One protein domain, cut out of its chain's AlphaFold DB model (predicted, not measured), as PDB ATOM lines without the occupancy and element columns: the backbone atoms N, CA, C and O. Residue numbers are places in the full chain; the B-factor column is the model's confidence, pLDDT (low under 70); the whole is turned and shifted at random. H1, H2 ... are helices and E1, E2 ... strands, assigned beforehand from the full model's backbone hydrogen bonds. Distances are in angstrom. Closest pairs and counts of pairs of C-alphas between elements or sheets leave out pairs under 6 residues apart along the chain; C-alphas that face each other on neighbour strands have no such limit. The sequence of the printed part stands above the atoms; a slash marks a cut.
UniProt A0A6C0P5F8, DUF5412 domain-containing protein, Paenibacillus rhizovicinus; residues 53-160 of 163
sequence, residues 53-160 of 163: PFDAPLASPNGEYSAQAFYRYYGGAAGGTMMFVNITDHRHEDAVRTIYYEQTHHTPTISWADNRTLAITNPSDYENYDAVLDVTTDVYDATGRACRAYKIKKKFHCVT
ATOM      1  N   PRO A  53      -7.513 -33.302 -32.446       91.69
ATOM      2  CA  PRO A  53      -7.908 -31.900 -32.392       91.69
ATOM      3  C   PRO A  53      -9.402 -31.782 -32.698       91.69
ATOM      4  O   PRO A  53      -9.887 -32.384 -33.657       91.69
ATOM      5  N   PHE A  54     -10.120 -31.045 -31.855       88.94
ATOM      6  CA  PHE A  54     -11.540 -30.781 -32.061       88.94
ATOM      7  C   PHE A  54     -11.740 -29.812 -33.228       88.94
ATOM      8  O   PHE A  54     -12.525 -30.095 -34.124       88.94
ATOM      9  N   ASP A  55     -10.958 -28.730 -33.227       88.62
ATOM     10  CA  ASP A  55     -10.986 -27.655 -34.212       88.62
ATOM     11  C   ASP A  55      -9.575 -27.083 -34.451       88.62
ATOM     12  O   ASP A  55      -8.578 -27.476 -33.822       88.62
ATOM     13  N   ALA A  56      -9.487 -26.136 -35.387       93.62
ATOM     14  CA  ALA A  56      -8.280 -25.350 -35.611       93.62
ATOM     15  C   ALA A  56      -7.912 -24.514 -34.362       93.62
ATOM     16  O   ALA A  56      -8.801 -24.108 -33.611       93.62
ATOM     17  N   PRO A  57      -6.616 -24.220 -34.137       96.06
ATOM     18  CA  PRO A  57      -6.200 -23.351 -33.043       96.06
ATOM     19  C   PRO A  57      -6.844 -21.961 -33.134       96.06
ATOM     20  O   PRO A  57      -6.848 -21.331 -34.191       96.06
ATOM     21  N   LEU A  58      -7.342 -21.467 -32.003       97.81
ATOM     22  CA  LEU A  58      -7.951 -20.152 -31.862       97.81
ATOM     23  C   LEU A  58      -6.936 -19.160 -31.288       97.81
ATOM     24  O   LEU A  58      -6.572 -19.248 -30.112       97.81
ATOM     25  N   ALA A  59      -6.514 -18.188 -32.094       98.00
ATOM     26  CA  ALA A  59      -5.610 -17.130 -31.655       98.00
ATOM     27  C   ALA A  59      -6.297 -16.155 -30.683       98.00
ATOM     28  O   ALA A  59      -7.452 -15.771 -30.873       98.00
ATOM     29  N   SER A  60      -5.561 -15.748 -29.653       98.00
ATOM     30  CA  SER A  60      -5.924 -14.647 -28.752       98.00
ATOM     31  C   SER A  60      -6.026 -13.318 -29.513       98.00
ATOM     32  O   SER A  60      -5.382 -13.165 -30.554       98.00
ATOM     33  N   PRO A  61      -6.786 -12.323 -29.011       98.25
ATOM     34  CA  PRO A  61      -6.986 -11.058 -29.723       98.25
ATOM     35  C   PRO A  61      -5.694 -10.301 -30.071       98.25
ATOM     36  O   PRO A  61      -5.644  -9.617 -31.092       98.25
ATOM     37  N   ASN A  62      -4.643 -10.430 -29.255       97.75
ATOM     38  CA  ASN A  62      -3.323  -9.853 -29.526       97.75
ATOM     39  C   ASN A  62      -2.349 -10.822 -30.225       97.75
ATOM     40  O   ASN A  62      -1.227 -10.425 -30.533       97.75
ATOM     41  N   GLY A  63      -2.748 -12.074 -30.459       97.38
ATOM     42  CA  GLY A  63      -1.934 -13.101 -31.109       97.38
ATOM     43  C   GLY A  63      -0.790 -13.665 -30.261       97.38
ATOM     44  O   GLY A  63       0.006 -14.441 -30.778       97.38
ATOM     45  N   GLU A  64      -0.681 -13.316 -28.975       98.06
ATOM     46  CA  GLU A  64       0.395 -13.825 -28.106       98.06
ATOM     47  C   GLU A  64       0.220 -15.307 -27.748       98.06
ATOM     48  O   GLU A  64       1.189 -16.000 -27.431       98.06
ATOM     49  N   TYR A  65      -1.017 -15.790 -27.819       98.06
ATOM     50  CA  TYR A  65      -1.392 -17.164 -27.517       98.06
ATOM     51  C   TYR A  65      -2.321 -17.752 -28.567       98.06
ATOM     52  O   TYR A  65      -3.130 -17.027 -29.149       98.06
ATOM     53  N   SER A  66      -2.285 -19.077 -28.703       97.88
ATOM     54  CA  SER A  66      -3.312 -19.858 -29.400       97.88
ATOM     55  C   SER A  66      -3.847 -20.971 -28.508       97.88
ATOM     56  O   SER A  66      -3.067 -21.675 -27.868       97.88
ATOM     57  N   ALA A  67      -5.167 -21.145 -28.482       97.69
ATOM     58  CA  ALA A  67      -5.844 -22.211 -27.752       97.69
ATOM     59  C   ALA A  67      -6.295 -23.320 -28.709       97.69
ATOM     60  O   ALA A  67      -6.896 -23.034 -29.742       97.69
ATOM     61  N   GLN A  68      -6.049 -24.585 -28.370       96.56
ATOM     62  CA  GLN A  68      -6.552 -25.729 -29.131       96.56
ATOM     63  C   GLN A  68      -7.173 -26.772 -28.204       96.56
ATOM     64  O   GLN A  68      -6.536 -27.237 -27.258       96.56
ATOM     65  N   ALA A  69      -8.419 -27.141 -28.501       95.31
ATOM     66  CA  ALA A  69      -9.106 -28.253 -27.862       95.31
ATOM     67  C   ALA A  69      -8.770 -29.580 -28.530       95.31
ATOM     68  O   ALA A  69      -8.677 -29.678 -29.755       95.31
ATOM     69  N   PHE A  70      -8.691 -30.614 -27.706       94.94
ATOM     70  CA  PHE A  70      -8.496 -31.986 -28.130       94.94
ATOM     71  C   PHE A  70      -9.469 -32.906 -27.412       94.94
ATOM     72  O   PHE A  70      -9.763 -32.713 -26.231       94.94
ATOM     73  N   TYR A  71      -9.883 -33.958 -28.108       92.75
ATOM     74  CA  TYR A  71     -10.590 -35.082 -27.523       92.75
ATOM     75  C   TYR A  71      -9.695 -36.296 -27.377       92.75
ATOM     76  O   TYR A  71      -8.925 -36.653 -28.271       92.75
ATOM     77  N   ARG A  72      -9.873 -36.993 -26.261       90.50
ATOM     78  CA  ARG A  72      -9.309 -38.309 -26.017       90.50
ATOM     79  C   ARG A  72     -10.419 -39.259 -25.604       90.50
ATOM     80  O   ARG A  72     -10.942 -39.186 -24.494       90.50
ATOM     81  N   TYR A  73     -10.745 -40.178 -26.501       86.50
ATOM     82  CA  TYR A  73     -11.654 -41.274 -26.198       86.50
ATOM     83  C   TYR A  73     -10.990 -42.240 -25.213       86.50
ATOM     84  O   TYR A  73      -9.821 -42.598 -25.381       86.50
ATOM     85  N   TYR A  74     -11.735 -42.687 -24.205       82.69
ATOM     86  CA  TYR A  74     -11.317 -43.778 -23.331       82.69
ATOM     87  C   TYR A  74     -12.328 -44.929 -23.397       82.69
ATOM     88  O   TYR A  74     -13.540 -44.732 -23.474       82.69
ATOM     89  N   GLY A  75     -11.808 -46.158 -23.437       75.25
ATOM     90  CA  GLY A  75     -12.601 -47.375 -23.621       75.25
ATOM     91  C   GLY A  75     -13.103 -47.989 -22.311       75.25
ATOM     92  O   GLY A  75     -12.549 -47.747 -21.240       75.25
ATOM     93  N   GLY A  76     -14.143 -48.821 -22.410       75.12
ATOM     94  CA  GLY A  76     -14.760 -49.559 -21.303       75.12
ATOM     95  C   GLY A  76     -16.267 -49.725 -21.515       75.12
ATOM     96  O   GLY A  76     -16.799 -49.263 -22.517       75.12
ATOM     97  N   ALA A  77     -16.966 -50.353 -20.566       72.25
ATOM     98  CA  ALA A  77     -18.425 -50.515 -20.639       72.25
ATOM     99  C   ALA A  77     -19.191 -49.181 -20.554       72.25
ATOM    100  O   ALA A  77     -20.262 -49.060 -21.134       72.25
ATOM    101  N   ALA A  78     -18.638 -48.189 -19.849       71.06
ATOM    102  CA  ALA A  78     -19.204 -46.842 -19.786       71.06
ATOM    103  C   ALA A  78     -18.780 -45.971 -20.983       71.06
ATOM    104  O   ALA A  78     -19.540 -45.107 -21.405       71.06
ATOM    105  N   GLY A  79     -17.580 -46.213 -21.530       76.25
ATOM    106  CA  GLY A  79     -16.945 -45.325 -22.504       76.25
ATOM    107  C   GLY A  79     -16.848 -43.873 -22.016       76.25
ATOM    108  O   GLY A  79     -17.197 -43.544 -20.881       76.25
ATOM    109  N   GLY A  80     -16.351 -43.001 -22.882       83.62
ATOM    110  CA  GLY A  80     -16.448 -41.560 -22.701       83.62
ATOM    111  C   GLY A  80     -15.365 -40.800 -23.447       83.62
ATOM    112  O   GLY A  80     -14.417 -41.377 -23.995       83.62
ATOM    113  N   THR A  81     -15.526 -39.485 -23.458       89.31
ATOM    114  CA  THR A  81     -14.618 -38.560 -24.122       89.31
ATOM    115  C   THR A  81     -14.074 -37.607 -23.074       89.31
ATOM    116  O   THR A  81     -14.830 -36.923 -22.393       89.31
ATOM    117  N   MET A  82     -12.756 -37.577 -22.928       91.00
ATOM    118  CA  MET A  82     -12.073 -36.522 -22.191       91.00
ATOM    119  C   MET A  82     -11.740 -35.394 -23.155       91.00
ATOM    120  O   MET A  82     -11.324 -35.648 -24.287       91.00
ATOM    121  N   MET A  83     -11.883 -34.163 -22.697       93.00
ATOM    122  CA  MET A  83     -11.457 -32.961 -23.384       93.00
ATOM    123  C   MET A  83     -10.284 -32.342 -22.633       93.00
ATOM    124  O   MET A  83     -10.269 -32.280 -21.403       93.00
ATOM    125  N   PHE A  84      -9.307 -31.845 -23.381       94.75
ATOM    126  CA  PHE A  84      -8.281 -30.979 -22.825       94.75
ATOM    127  C   PHE A  84      -7.970 -29.812 -23.752       94.75
ATOM    128  O   PHE A  84      -8.115 -29.921 -24.970       94.75
ATOM    129  N   VAL A  85      -7.548 -28.692 -23.165       96.06
ATOM    130  CA  VAL A  85      -7.198 -27.476 -23.909       96.06
ATOM    131  C   VAL A  85      -5.733 -27.149 -23.704       96.06
ATOM    132  O   VAL A  85      -5.288 -26.933 -22.572       96.06
ATOM    133  N   ASN A  86      -5.002 -27.084 -24.814       96.62
ATOM    134  CA  ASN A  86      -3.621 -26.637 -24.838       96.62
ATOM    135  C   ASN A  86      -3.524 -25.176 -25.266       96.62
ATOM    136  O   ASN A  86      -4.213 -24.737 -26.184       96.62
ATOM    137  N   ILE A  87      -2.614 -24.454 -24.624       96.81
ATOM    138  CA  ILE A  87      -2.215 -23.094 -24.959       96.81
ATOM    139  C   ILE A  87      -0.800 -23.132 -25.514       96.81
ATOM    140  O   ILE A  87       0.101 -23.651 -24.856       96.81
ATOM    141  N   THR A  88      -0.620 -22.550 -26.692       96.38
ATOM    142  CA  THR A  88       0.690 -22.260 -27.285       96.38
ATOM    143  C   THR A  88       1.058 -20.815 -26.953       96.38
ATOM    144  O   THR A  88       0.262 -19.923 -27.235       96.38
ATOM    145  N   ASP A  89       2.212 -20.575 -26.324       95.44
ATOM    146  CA  ASP A  89       2.746 -19.232 -26.035       95.44
ATOM    147  C   ASP A  89       3.736 -18.812 -27.131       95.44
ATOM    148  O   ASP A  89       4.896 -19.230 -27.137       95.44
ATOM    149  N   HIS A  90       3.286 -17.953 -28.045       96.25
ATOM    150  CA  HIS A  90       4.065 -17.513 -29.210       96.25
ATOM    151  C   HIS A  90       5.213 -16.562 -28.856       96.25
ATOM    152  O   HIS A  90       6.047 -16.233 -29.697       96.25
ATOM    153  N   ARG A  91       5.294 -16.113 -27.600       93.00
ATOM    154  CA  ARG A  91       6.378 -15.239 -27.127       93.00
ATOM    155  C   ARG A  91       7.575 -16.038 -26.618       93.00
ATOM    156  O   ARG A  91       8.633 -15.460 -26.395       93.00
ATOM    157  N   HIS A  92       7.400 -17.344 -26.412       86.94
ATOM    158  CA  HIS A  92       8.392 -18.239 -25.821       86.94
ATOM    159  C   HIS A  92       8.513 -19.527 -26.642       86.94
ATOM    160  O   HIS A  92       8.152 -20.597 -26.160       86.94
ATOM    161  N   GLU A  93       9.013 -19.416 -27.877       91.44
ATOM    162  CA  GLU A  93       9.331 -20.567 -28.747       91.44
ATOM    163  C   GLU A  93       8.156 -21.545 -28.941       91.44
ATOM    164  O   GLU A  93       8.345 -22.759 -28.977       91.44
ATOM    165  N   ASP A  94       6.930 -21.019 -29.026       91.38
ATOM    166  CA  ASP A  94       5.704 -21.812 -29.155       91.38
ATOM    167  C   ASP A  94       5.547 -22.871 -28.048       91.38
ATOM    168  O   ASP A  94       5.032 -23.969 -28.269       91.38
ATOM    169  N   ALA A  95       5.978 -22.548 -26.822       91.06
ATOM    170  CA  ALA A  95       5.842 -23.439 -25.679       91.06
ATOM    171  C   ALA A  95       4.368 -23.805 -25.437       91.06
ATOM    172  O   ALA A  95       3.516 -22.937 -25.227       91.06
ATOM    173  N   VAL A  96       4.082 -25.110 -25.416       92.44
ATOM    174  CA  VAL A  96       2.731 -25.654 -25.242       92.44
ATOM    175  C   VAL A  96       2.501 -26.093 -23.798       92.44
ATOM    176  O   VAL A  96       3.346 -26.757 -23.195       92.44
ATOM    177  N   ARG A  97       1.329 -25.770 -23.245       92.00
ATOM    178  CA  ARG A  97       0.866 -26.278 -21.942       92.00
ATOM    179  C   ARG A  97      -0.616 -26.619 -21.965       92.00
ATOM    180  O   ARG A  97      -1.378 -25.926 -22.627       92.00
ATOM    181  N   THR A  98      -1.038 -27.618 -21.194       94.88
ATOM    182  CA  THR A  98      -2.466 -27.851 -20.940       94.88
ATOM    183  C   THR A  98      -2.941 -26.941 -19.808       94.88
ATOM    184  O   THR A  98      -2.212 -26.748 -18.837       94.88
ATOM    185  N   ILE A  99      -4.150 -26.385 -19.915       94.88
ATOM    186  CA  ILE A  99      -4.764 -25.565 -18.850       94.88
ATOM    187  C   ILE A  99      -6.133 -26.076 -18.389       94.88
ATOM    188  O   ILE A  99      -6.609 -25.654 -17.343       94.88
ATOM    189  N   TYR A 100      -6.755 -26.982 -19.144       94.81
ATOM    190  CA  TYR A 100      -8.081 -27.533 -18.862       94.81
ATOM    191  C   TYR A 100      -8.082 -29.034 -19.148       94.81
ATOM    192  O   TYR A 100      -7.557 -29.445 -20.187       94.81
ATOM    193  N   TYR A 101      -8.664 -29.831 -18.252       93.38
ATOM    194  CA  TYR A 101      -8.874 -31.268 -18.424       93.38
ATOM    195  C   TYR A 101     -10.163 -31.712 -17.721       93.38
ATOM    196  O   TYR A 101     -10.238 -31.645 -16.493       93.38
ATOM    197  N   GLU A 102     -11.148 -32.179 -18.488       91.44
ATOM    198  CA  GLU A 102     -12.460 -32.619 -17.988       91.44
ATOM    199  C   GLU A 102     -13.139 -33.576 -18.975       91.44
ATOM    200  O   GLU A 102     -12.822 -33.602 -20.165       91.44
ATOM    201  N   GLN A 103     -14.082 -34.372 -18.492       90.25
ATOM    202  CA  GLN A 103     -14.977 -35.165 -19.314       90.25
ATOM    203  C   GLN A 103     -15.945 -34.268 -20.107       90.25
ATOM    204  O   GLN A 103     -16.461 -33.272 -19.611       90.25
ATOM    205  N   THR A 104     -16.218 -34.632 -21.357       88.56
ATOM    206  CA  THR A 104     -17.166 -33.919 -22.224       88.56
ATOM    207  C   THR A 104     -18.266 -34.873 -22.672       88.56
ATOM    208  O   THR A 104     -17.996 -36.002 -23.091       88.56
ATOM    209  N   HIS A 105     -19.513 -34.418 -22.572       85.94
ATOM    210  CA  HIS A 105     -20.700 -35.162 -23.012       85.94
ATOM    211  C   HIS A 105     -21.283 -34.572 -24.294       85.94
ATOM    212  O   HIS A 105     -21.705 -35.307 -25.186       85.94
ATOM    213  N   HIS A 106     -21.236 -33.245 -24.396       87.25
ATOM    214  CA  HIS A 106     -21.731 -32.477 -25.529       87.25
ATOM    215  C   HIS A 106     -20.591 -31.765 -26.251       87.25
ATOM    216  O   HIS A 106     -19.416 -31.959 -25.940       87.25
ATOM    217  N   THR A 107     -20.944 -30.966 -27.258       89.44
ATOM    218  CA  THR A 107     -19.975 -30.147 -27.989       89.44
ATOM    219  C   THR A 107     -19.601 -28.917 -27.148       89.44
ATOM    220  O   THR A 107     -20.478 -28.092 -26.878       89.44
ATOM    221  N   PRO A 108     -18.335 -28.771 -26.732       91.12
ATOM    222  CA  PRO A 108     -17.846 -27.624 -25.998       91.12
ATOM    223  C   PRO A 108     -17.643 -26.429 -26.932       91.12
ATOM    224  O   PRO A 108     -17.451 -26.572 -28.140       91.12
ATOM    225  N   THR A 109     -17.639 -25.232 -26.359       93.38
ATOM    226  CA  THR A 109     -17.284 -23.991 -27.057       93.38
ATOM    227  C   THR A 109     -16.106 -23.338 -26.356       93.38
ATOM    228  O   THR A 109     -16.036 -23.328 -25.131       93.38
ATOM    229  N   ILE A 110     -15.176 -22.779 -27.128       95.38
ATOM    230  CA  ILE A 110     -14.026 -22.042 -26.602       95.38
ATOM    231  C   ILE A 110     -14.008 -20.654 -27.222       95.38
ATOM    232  O   ILE A 110     -14.155 -20.508 -28.435       95.38
ATOM    233  N   SER A 111     -13.800 -19.634 -26.396       97.00
ATOM    234  CA  SER A 111     -13.664 -18.253 -26.850       97.00
ATOM    235  C   SER A 111     -12.710 -17.462 -25.963       97.00
ATOM    236  O   SER A 111     -12.559 -17.741 -24.776       97.00
ATOM    237  N   TRP A 112     -12.050 -16.463 -26.539       98.19
ATOM    238  CA  TRP A 112     -11.244 -15.517 -25.775       98.19
ATOM    239  C   TRP A 112     -12.144 -14.426 -25.197       98.19
ATOM    240  O   TRP A 112     -12.828 -13.732 -25.948       98.19
ATOM    241  N   ALA A 113     -12.132 -14.270 -23.873       97.25
ATOM    242  CA  ALA A 113     -12.793 -13.152 -23.202       97.25
ATOM    243  C   ALA A 113     -11.936 -11.875 -23.279       97.25
ATOM    244  O   ALA A 113     -12.467 -10.771 -23.382       97.25
ATOM    245  N   ASP A 114     -10.611 -12.038 -23.274       97.50
ATOM    246  CA  ASP A 114      -9.624 -10.987 -23.515       97.50
ATOM    247  C   ASP A 114      -8.300 -11.597 -24.037       97.50
ATOM    248  O   ASP A 114      -8.259 -12.752 -24.459       97.50
ATOM    249  N   ASN A 115      -7.207 -10.826 -24.035       97.88
ATOM    250  CA  ASN A 115      -5.880 -11.256 -24.505       97.88
ATOM    251  C   ASN A 115      -5.299 -12.484 -23.781       97.88
ATOM    252  O   ASN A 115      -4.420 -13.148 -24.326       97.88
ATOM    253  N   ARG A 116      -5.713 -12.746 -22.540       97.38
ATOM    254  CA  ARG A 116      -5.149 -13.778 -21.655       97.38
ATOM    255  C   ARG A 116      -6.214 -14.666 -21.030       97.38
ATOM    256  O   ARG A 116      -5.867 -15.716 -20.508       97.38
ATOM    257  N   THR A 117      -7.479 -14.281 -21.086       97.94
ATOM    258  CA  THR A 117      -8.565 -15.032 -20.467       97.94
ATOM    259  C   THR A 117      -9.291 -15.874 -21.506       97.94
ATOM    260  O   THR A 117      -9.868 -15.344 -22.461       97.94
ATOM    261  N   LEU A 118      -9.298 -17.190 -21.299       97.69
ATOM    262  CA  LEU A 118     -10.031 -18.143 -22.121       97.69
ATOM    263  C   LEU A 118     -11.309 -18.578 -21.401       97.69
ATOM    264  O   LEU A 118     -11.256 -19.045 -20.264       97.69
ATOM    265  N   ALA A 119     -12.445 -18.440 -22.076       96.75
ATOM    266  CA  ALA A 119     -13.724 -18.981 -21.654       96.75
ATOM    267  C   ALA A 119     -13.981 -20.311 -22.374       96.75
ATOM    268  O   ALA A 119     -13.897 -20.398 -23.602       96.75
ATOM    269  N   ILE A 120     -14.293 -21.338 -21.595       95.25
ATOM    270  CA  ILE A 120     -14.608 -22.690 -22.043       95.25
ATOM    271  C   ILE A 120     -16.015 -22.993 -21.545       95.25
ATOM    272  O   ILE A 120     -16.263 -22.939 -20.346       95.25
ATOM    273  N   THR A 121     -16.915 -23.326 -22.459       93.62
ATOM    274  CA  THR A 121     -18.242 -23.851 -22.144       93.62
ATOM    275  C   THR A 121     -18.231 -25.344 -22.426       93.62
ATOM    276  O   THR A 121     -17.978 -25.735 -23.565       93.62
ATOM    277  N   ASN A 122     -18.489 -26.172 -21.418       90.94
ATOM    278  CA  ASN A 122     -18.523 -27.630 -21.533       90.94
ATOM    279  C   ASN A 122     -19.870 -28.145 -21.001       90.94
ATOM    280  O   ASN A 122     -20.002 -28.434 -19.809       90.94
ATOM    281  N   PRO A 123     -20.894 -28.224 -21.867       89.69
ATOM    282  CA  PRO A 123     -22.221 -28.608 -21.433       89.69
ATOM    283  C   PRO A 123     -22.294 -30.089 -21.051       89.69
ATOM    284  O   PRO A 123     -21.683 -30.957 -21.683       89.69
ATOM    285  N   SER A 124     -23.128 -30.382 -20.056       85.25
ATOM    286  CA  SER A 124     -23.442 -31.736 -19.589       85.25
ATOM    287  C   SER A 124     -24.949 -31.906 -19.416       85.25
ATOM    288  O   SER A 124     -25.690 -30.930 -19.337       85.25
ATOM    289  N   ASP A 125     -25.401 -33.153 -19.305       83.00
ATOM    290  CA  ASP A 125     -26.802 -33.479 -19.005       83.00
ATOM    291  C   ASP A 125     -27.211 -33.116 -17.565       83.00
ATOM    292  O   ASP A 125     -28.402 -33.051 -17.260       83.00
ATOM    293  N   TYR A 126     -26.232 -32.902 -16.678       77.38
ATOM    294  CA  TYR A 126     -26.453 -32.630 -15.255       77.38
ATOM    295  C   TYR A 126     -26.069 -31.198 -14.870       77.38
ATOM    296  O   TYR A 126     -26.932 -30.420 -14.474       77.38
ATOM    297  N   GLU A 127     -24.786 -30.853 -14.995       77.69
ATOM    298  CA  GLU A 127     -24.236 -29.537 -14.660       77.69
ATOM    299  C   GLU A 127     -23.154 -29.161 -15.670       77.69
ATOM    300  O   GLU A 127     -22.324 -29.995 -16.030       77.69
ATOM    301  N   ASN A 128     -23.165 -27.915 -16.138       82.31
ATOM    302  CA  ASN A 128     -22.141 -27.438 -17.060       82.31
ATOM    303  C   ASN A 128     -20.780 -27.362 -16.355       82.31
ATOM    304  O   ASN A 128     -20.673 -26.895 -15.222       82.31
ATOM    305  N   TYR A 129     -19.734 -27.786 -17.058       82.38
ATOM    306  CA  TYR A 129     -18.354 -27.761 -16.579       82.38
ATOM    307  C   TYR A 129     -17.577 -26.587 -17.186       82.38
ATOM    308  O   TYR A 129     -16.470 -26.748 -17.715       82.38
ATOM    309  N   ASP A 130     -18.186 -25.402 -17.142       90.19
ATOM    310  CA  ASP A 130     -17.651 -24.189 -17.753       90.19
ATOM    311  C   ASP A 130     -16.476 -23.626 -16.949       90.19
ATOM    312  O   ASP A 130     -16.456 -23.643 -15.720       90.19
ATOM    313  N   ALA A 131     -15.479 -23.074 -17.632       93.62
ATOM    314  CA  ALA A 131     -14.306 -22.495 -16.993       93.62
ATOM    315  C   ALA A 131     -13.928 -21.160 -17.630       93.62
ATOM    316  O   ALA A 131     -14.004 -20.978 -18.844       93.62
ATOM    317  N   VAL A 132     -13.465 -20.228 -16.799       96.06
ATOM    318  CA  VAL A 132     -12.859 -18.968 -17.234       96.06
ATOM    319  C   VAL A 132     -11.470 -18.913 -16.620       96.06
ATOM    320  O   VAL A 132     -11.351 -18.836 -15.399       96.06
ATOM    321  N   LEU A 133     -10.442 -19.018 -17.458       96.69
ATOM    322  CA  LEU A 133      -9.065 -19.261 -17.028       96.69
ATOM    323  C   LEU A 133      -8.136 -18.181 -17.580       96.69
ATOM    324  O   LEU A 133      -8.105 -17.966 -18.795       96.69
ATOM    325  N   ASP A 134      -7.330 -17.552 -16.721       97.25
ATOM    326  CA  ASP A 134      -6.146 -16.825 -17.188       97.25
ATOM    327  C   ASP A 134      -5.131 -17.859 -17.673       97.25
ATOM    328  O   ASP A 134      -4.560 -18.625 -16.892       97.25
ATOM    329  N   VAL A 135      -4.869 -17.870 -18.980       96.00
ATOM    330  CA  VAL A 135      -4.034 -18.891 -19.611       96.00
ATOM    331  C   VAL A 135      -2.622 -18.936 -19.043       96.00
ATOM    332  O   VAL A 135      -1.935 -19.936 -19.238       96.00
ATOM    333  N   THR A 136      -2.147 -17.872 -18.392       94.19
ATOM    334  CA  THR A 136      -0.789 -17.750 -17.848       94.19
ATOM    335  C   THR A 136      -0.636 -18.250 -16.426       94.19
ATOM    336  O   THR A 136       0.462 -18.679 -16.066       94.19
ATOM    337  N   THR A 137      -1.702 -18.197 -15.633       94.94
ATOM    338  CA  THR A 137      -1.646 -18.524 -14.208       94.94
ATOM    339  C   THR A 137      -2.547 -19.677 -13.833       94.94
ATOM    340  O   THR A 137      -2.204 -20.377 -12.889       94.94
ATOM    341  N   ASP A 138      -3.645 -19.910 -14.540       96.00
ATOM    342  CA  ASP A 138      -4.670 -20.845 -14.098       96.00
ATOM    343  C   ASP A 138      -4.525 -22.231 -14.730       96.00
ATOM    344  O   ASP A 138      -4.124 -22.399 -15.885       96.00
ATOM    345  N   VAL A 139      -4.884 -23.241 -13.940       94.56
ATOM    346  CA  VAL A 139      -5.044 -24.629 -14.367       94.56
ATOM    347  C   VAL A 139      -6.318 -25.194 -13.749       94.56
ATOM    348  O   VAL A 139      -6.518 -25.107 -12.534       94.56
ATOM    349  N   TYR A 140      -7.139 -25.828 -14.581       93.94
ATOM    350  CA  TYR A 140      -8.294 -26.625 -14.190       93.94
ATOM    351  C   TYR A 140      -8.077 -28.092 -14.585       93.94
ATOM    352  O   TYR A 140      -7.773 -28.413 -15.734       93.94
ATOM    353  N   ASP A 141      -8.221 -28.992 -13.616       92.06
ATOM    354  CA  ASP A 141      -8.148 -30.440 -13.818       92.06
ATOM    355  C   ASP A 141      -9.165 -31.117 -12.907       92.06
ATOM    356  O   ASP A 141      -8.958 -31.203 -11.692       92.06
ATOM    357  N   ALA A 142     -10.213 -31.656 -13.520       90.19
ATOM    358  CA  ALA A 142     -11.299 -32.384 -12.873       90.19
ATOM    359  C   ALA A 142     -10.828 -33.497 -11.929       90.19
ATOM    360  O   ALA A 142     -11.413 -33.778 -10.886       90.19
ATOM    361  N   THR A 143      -9.711 -34.147 -12.268       87.06
ATOM    362  CA  THR A 143      -9.159 -35.257 -11.477       87.06
ATOM    363  C   THR A 143      -8.337 -34.778 -10.270       87.06
ATOM    364  O   THR A 143      -7.899 -35.578  -9.418       87.06
ATOM    365  N   GLY A 144      -8.038 -33.477 -10.230       88.31
ATOM    366  CA  GLY A 144      -7.153 -32.813  -9.282       88.31
ATOM    367  C   GLY A 144      -5.705 -33.311  -9.316       88.31
ATOM    368  O   GLY A 144      -4.949 -33.047  -8.380       88.31
ATOM    369  N   ARG A 145      -5.291 -34.088 -10.326       86.44
ATOM    370  CA  ARG A 145      -3.935 -34.655 -10.423       86.44
ATOM    371  C   ARG A 145      -2.901 -33.564 -10.660       86.44
ATOM    372  O   ARG A 145      -1.902 -33.542  -9.939       86.44
ATOM    373  N   ALA A 146      -3.163 -32.653 -11.593       88.19
ATOM    374  CA  ALA A 146      -2.347 -31.478 -11.875       88.19
ATOM    375  C   ALA A 146      -2.129 -30.676 -10.595       88.19
ATOM    376  O   ALA A 146      -1.004 -30.459 -10.154       88.19
ATOM    377  N   CYS A 147      -3.229 -30.376  -9.912       87.69
ATOM    378  CA  CYS A 147      -3.232 -29.588  -8.695       87.69
ATOM    379  C   CYS A 147      -2.685 -30.313  -7.471       87.69
ATOM    380  O   CYS A 147      -2.486 -29.671  -6.450       87.69
ATOM    381  N   ARG A 148      -2.374 -31.613  -7.530       86.31
ATOM    382  CA  ARG A 148      -1.584 -32.307  -6.497       86.31
ATOM    383  C   ARG A 148      -0.080 -32.247  -6.765       86.31
ATOM    384  O   ARG A 148       0.693 -32.439  -5.826       86.31
ATOM    385  N   ALA A 149       0.348 -31.976  -7.997       85.00
ATOM    386  CA  ALA A 149       1.759 -31.902  -8.348       85.00
ATOM    387  C   ALA A 149       2.403 -30.628  -7.783       85.00
ATOM    388  O   ALA A 149       1.920 -29.513  -7.988       85.00
ATOM    389  N   TYR A 150       3.533 -30.786  -7.088       83.81
ATOM    390  CA  TYR A 150       4.241 -29.674  -6.450       83.81
ATOM    391  C   TYR A 150       4.685 -28.614  -7.469       83.81
ATOM    392  O   TYR A 150       4.522 -27.416  -7.232       83.81
ATOM    393  N   LYS A 151       5.197 -29.052  -8.629       84.62
ATOM    394  CA  LYS A 151       5.643 -28.168  -9.717       84.62
ATOM    395  C   LYS A 151       4.515 -27.265 -10.233       84.62
ATOM    396  O   LYS A 151       4.773 -26.092 -10.495       84.62
ATOM    397  N   ILE A 152       3.294 -27.797 -10.331       88.44
ATOM    398  CA  ILE A 152       2.107 -27.047 -10.754       88.44
ATOM    399  C   ILE A 152       1.683 -26.074  -9.654       88.44
ATOM    400  O   ILE A 152       1.680 -24.872  -9.899       88.44
ATOM    401  N   LYS A 153       1.465 -26.556  -8.421       86.88
ATOM    402  CA  LYS A 153       1.067 -25.714  -7.271       86.88
ATOM    403  C   LYS A 153       1.980 -24.510  -7.033       86.88
ATOM    404  O   LYS A 153       1.535 -23.487  -6.530       86.88
ATOM    405  N   LYS A 154       3.278 -24.650  -7.315       88.25
ATOM    406  CA  LYS A 154       4.258 -23.579  -7.105       88.25
ATOM    407  C   LYS A 154       4.152 -22.458  -8.145       88.25
ATOM    408  O   LYS A 154       4.580 -21.344  -7.860       88.25
ATOM    409  N   LYS A 155       3.674 -22.764  -9.354       88.69
ATOM    410  CA  LYS A 155       3.698 -21.849 -10.506       88.69
ATOM    411  C   LYS A 155       2.317 -21.373 -10.942       88.69
ATOM    412  O   LYS A 155       2.232 -20.310 -11.542       88.69
ATOM    413  N   PHE A 156       1.283 -22.155 -10.662       92.38
ATOM    414  CA  PHE A 156      -0.060 -21.948 -11.172       92.38
ATOM    415  C   PHE A 156      -1.077 -21.917 -10.036       92.38
ATOM    416  O   PHE A 156      -0.912 -22.561  -8.997       92.38
ATOM    417  N   HIS A 157      -2.142 -21.170 -10.272       94.44
ATOM    418  CA  HIS A 157      -3.347 -21.145  -9.481       94.44
ATOM    419  C   HIS A 157      -4.283 -22.267  -9.946       94.44
ATOM    420  O   HIS A 157      -4.529 -22.465 -11.134       94.44
ATOM    421  N   CYS A 158      -4.760 -23.048  -8.985       92.44
ATOM    422  CA  CYS A 158      -5.602 -24.206  -9.232       92.44
ATOM    423  C   CYS A 158      -7.067 -23.832  -9.073       92.44
ATOM    424  O   CYS A 158      -7.510 -23.573  -7.954       92.44
ATOM    425  N   VAL A 159      -7.805 -23.849 -10.178       92.06
ATOM    426  CA  VAL A 159      -9.245 -23.587 -10.193       92.06
ATOM    427  C   VAL A 159      -9.972 -24.892  -9.873       92.06
ATOM    428  O   VAL A 159      -9.709 -25.919 -10.494       92.06
ATOM    429  N   THR A 160     -10.839 -24.870  -8.861       77.69
ATOM    430  CA  THR A 160     -11.521 -26.070  -8.340       77.69
ATOM    431  C   THR A 160     -13.006 -26.135  -8.670       77.69
ATOM    432  O   THR A 160     -13.615 -27.173  -8.439       77.69
TER     433      THR A 160
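What this domain is: This is residues 53 to 160 of the 163 residues of the protein "DUF5412 domain-containing protein" of Paenibacillus rhizovicinus (UniProt A0A6C0P5F8). The domain is a small sandwich in which a short sheet, E4, E5 and E6, covers part of a larger, strongly twisted sheet, its strands at 13 degrees to those of the larger one. Three long strands, E1, E2 and E3, make most of the larger sheet, which goes on into the short strands E7 and E8, with the small helices H1 and H2 at that end. The printed part has 108 residues, with eight named strands and two named helices in the order E1 E2 E3 E4 E5 E6 E7 H1 H2 E8, and its class is mostly strand. The larger sheet has the order E1 E2 E3 E7 E8 and is mixed; the smaller, E4 E5 E6, is antiparallel. The whole is compact, with a radius of gyration of the C-alphas of 13.8 A and spans of 43 by 32 by 23 A.

How they stand to each other: Residues 58 to 59 pair antiparallel with residues 66 to 67 of E1, residues 65 to 74. E1, E2, residues 80 to 89, and E3, residues 95 to 104, form a meander of two hairpins, each strand the antiparallel neighbour of the one before; N 68 and O 86 are 2.9 A apart, N 83 and O 102 2.8 A. A tight link leads to the second meander, E4, residues 109 to 112, E5, residues 117 to 121, and E6, residues 131 to 134, with N 111 and O 119 at 2.9 A and N 120 and O 131 at 2.8 A. E7, residues 138 to 141, is parallel to E3 at 41 degrees, with N 140 and O 99 at 2.8 A. E7, H1, residues 145 to 148, H2, residues 150 to 155, and E8, residues 157 to 159, make a strand-helix-strand unit, two parallel neighbour strands with helices between, its crossover right-handed; N 139 and O 157 are 2.9 A apart. H1 is on the larger sheet at a height of 8.3 A, and H2 only grazes it with residues 152 to 155. H1 is too short for an O i to N i+4 pair; H2 has 1 of 2 within hydrogen-bond range.

Where its parts are: E1 begins at C-alpha 65, (-1.392, -17.164, -27.517), and is 28.7 A long; E2 is 29.6 A and E3 25.5 A. E5 is 13.2 A long. E8 ends at C-alpha 159, (-9.245, -23.587, -10.193).

The domain as a whole: The C-alphas farthest apart, of Asn 62 and Ala 77, are 44.3 A apart. The printed part has no cut and no long link. No printed residue has a pLDDT under 70.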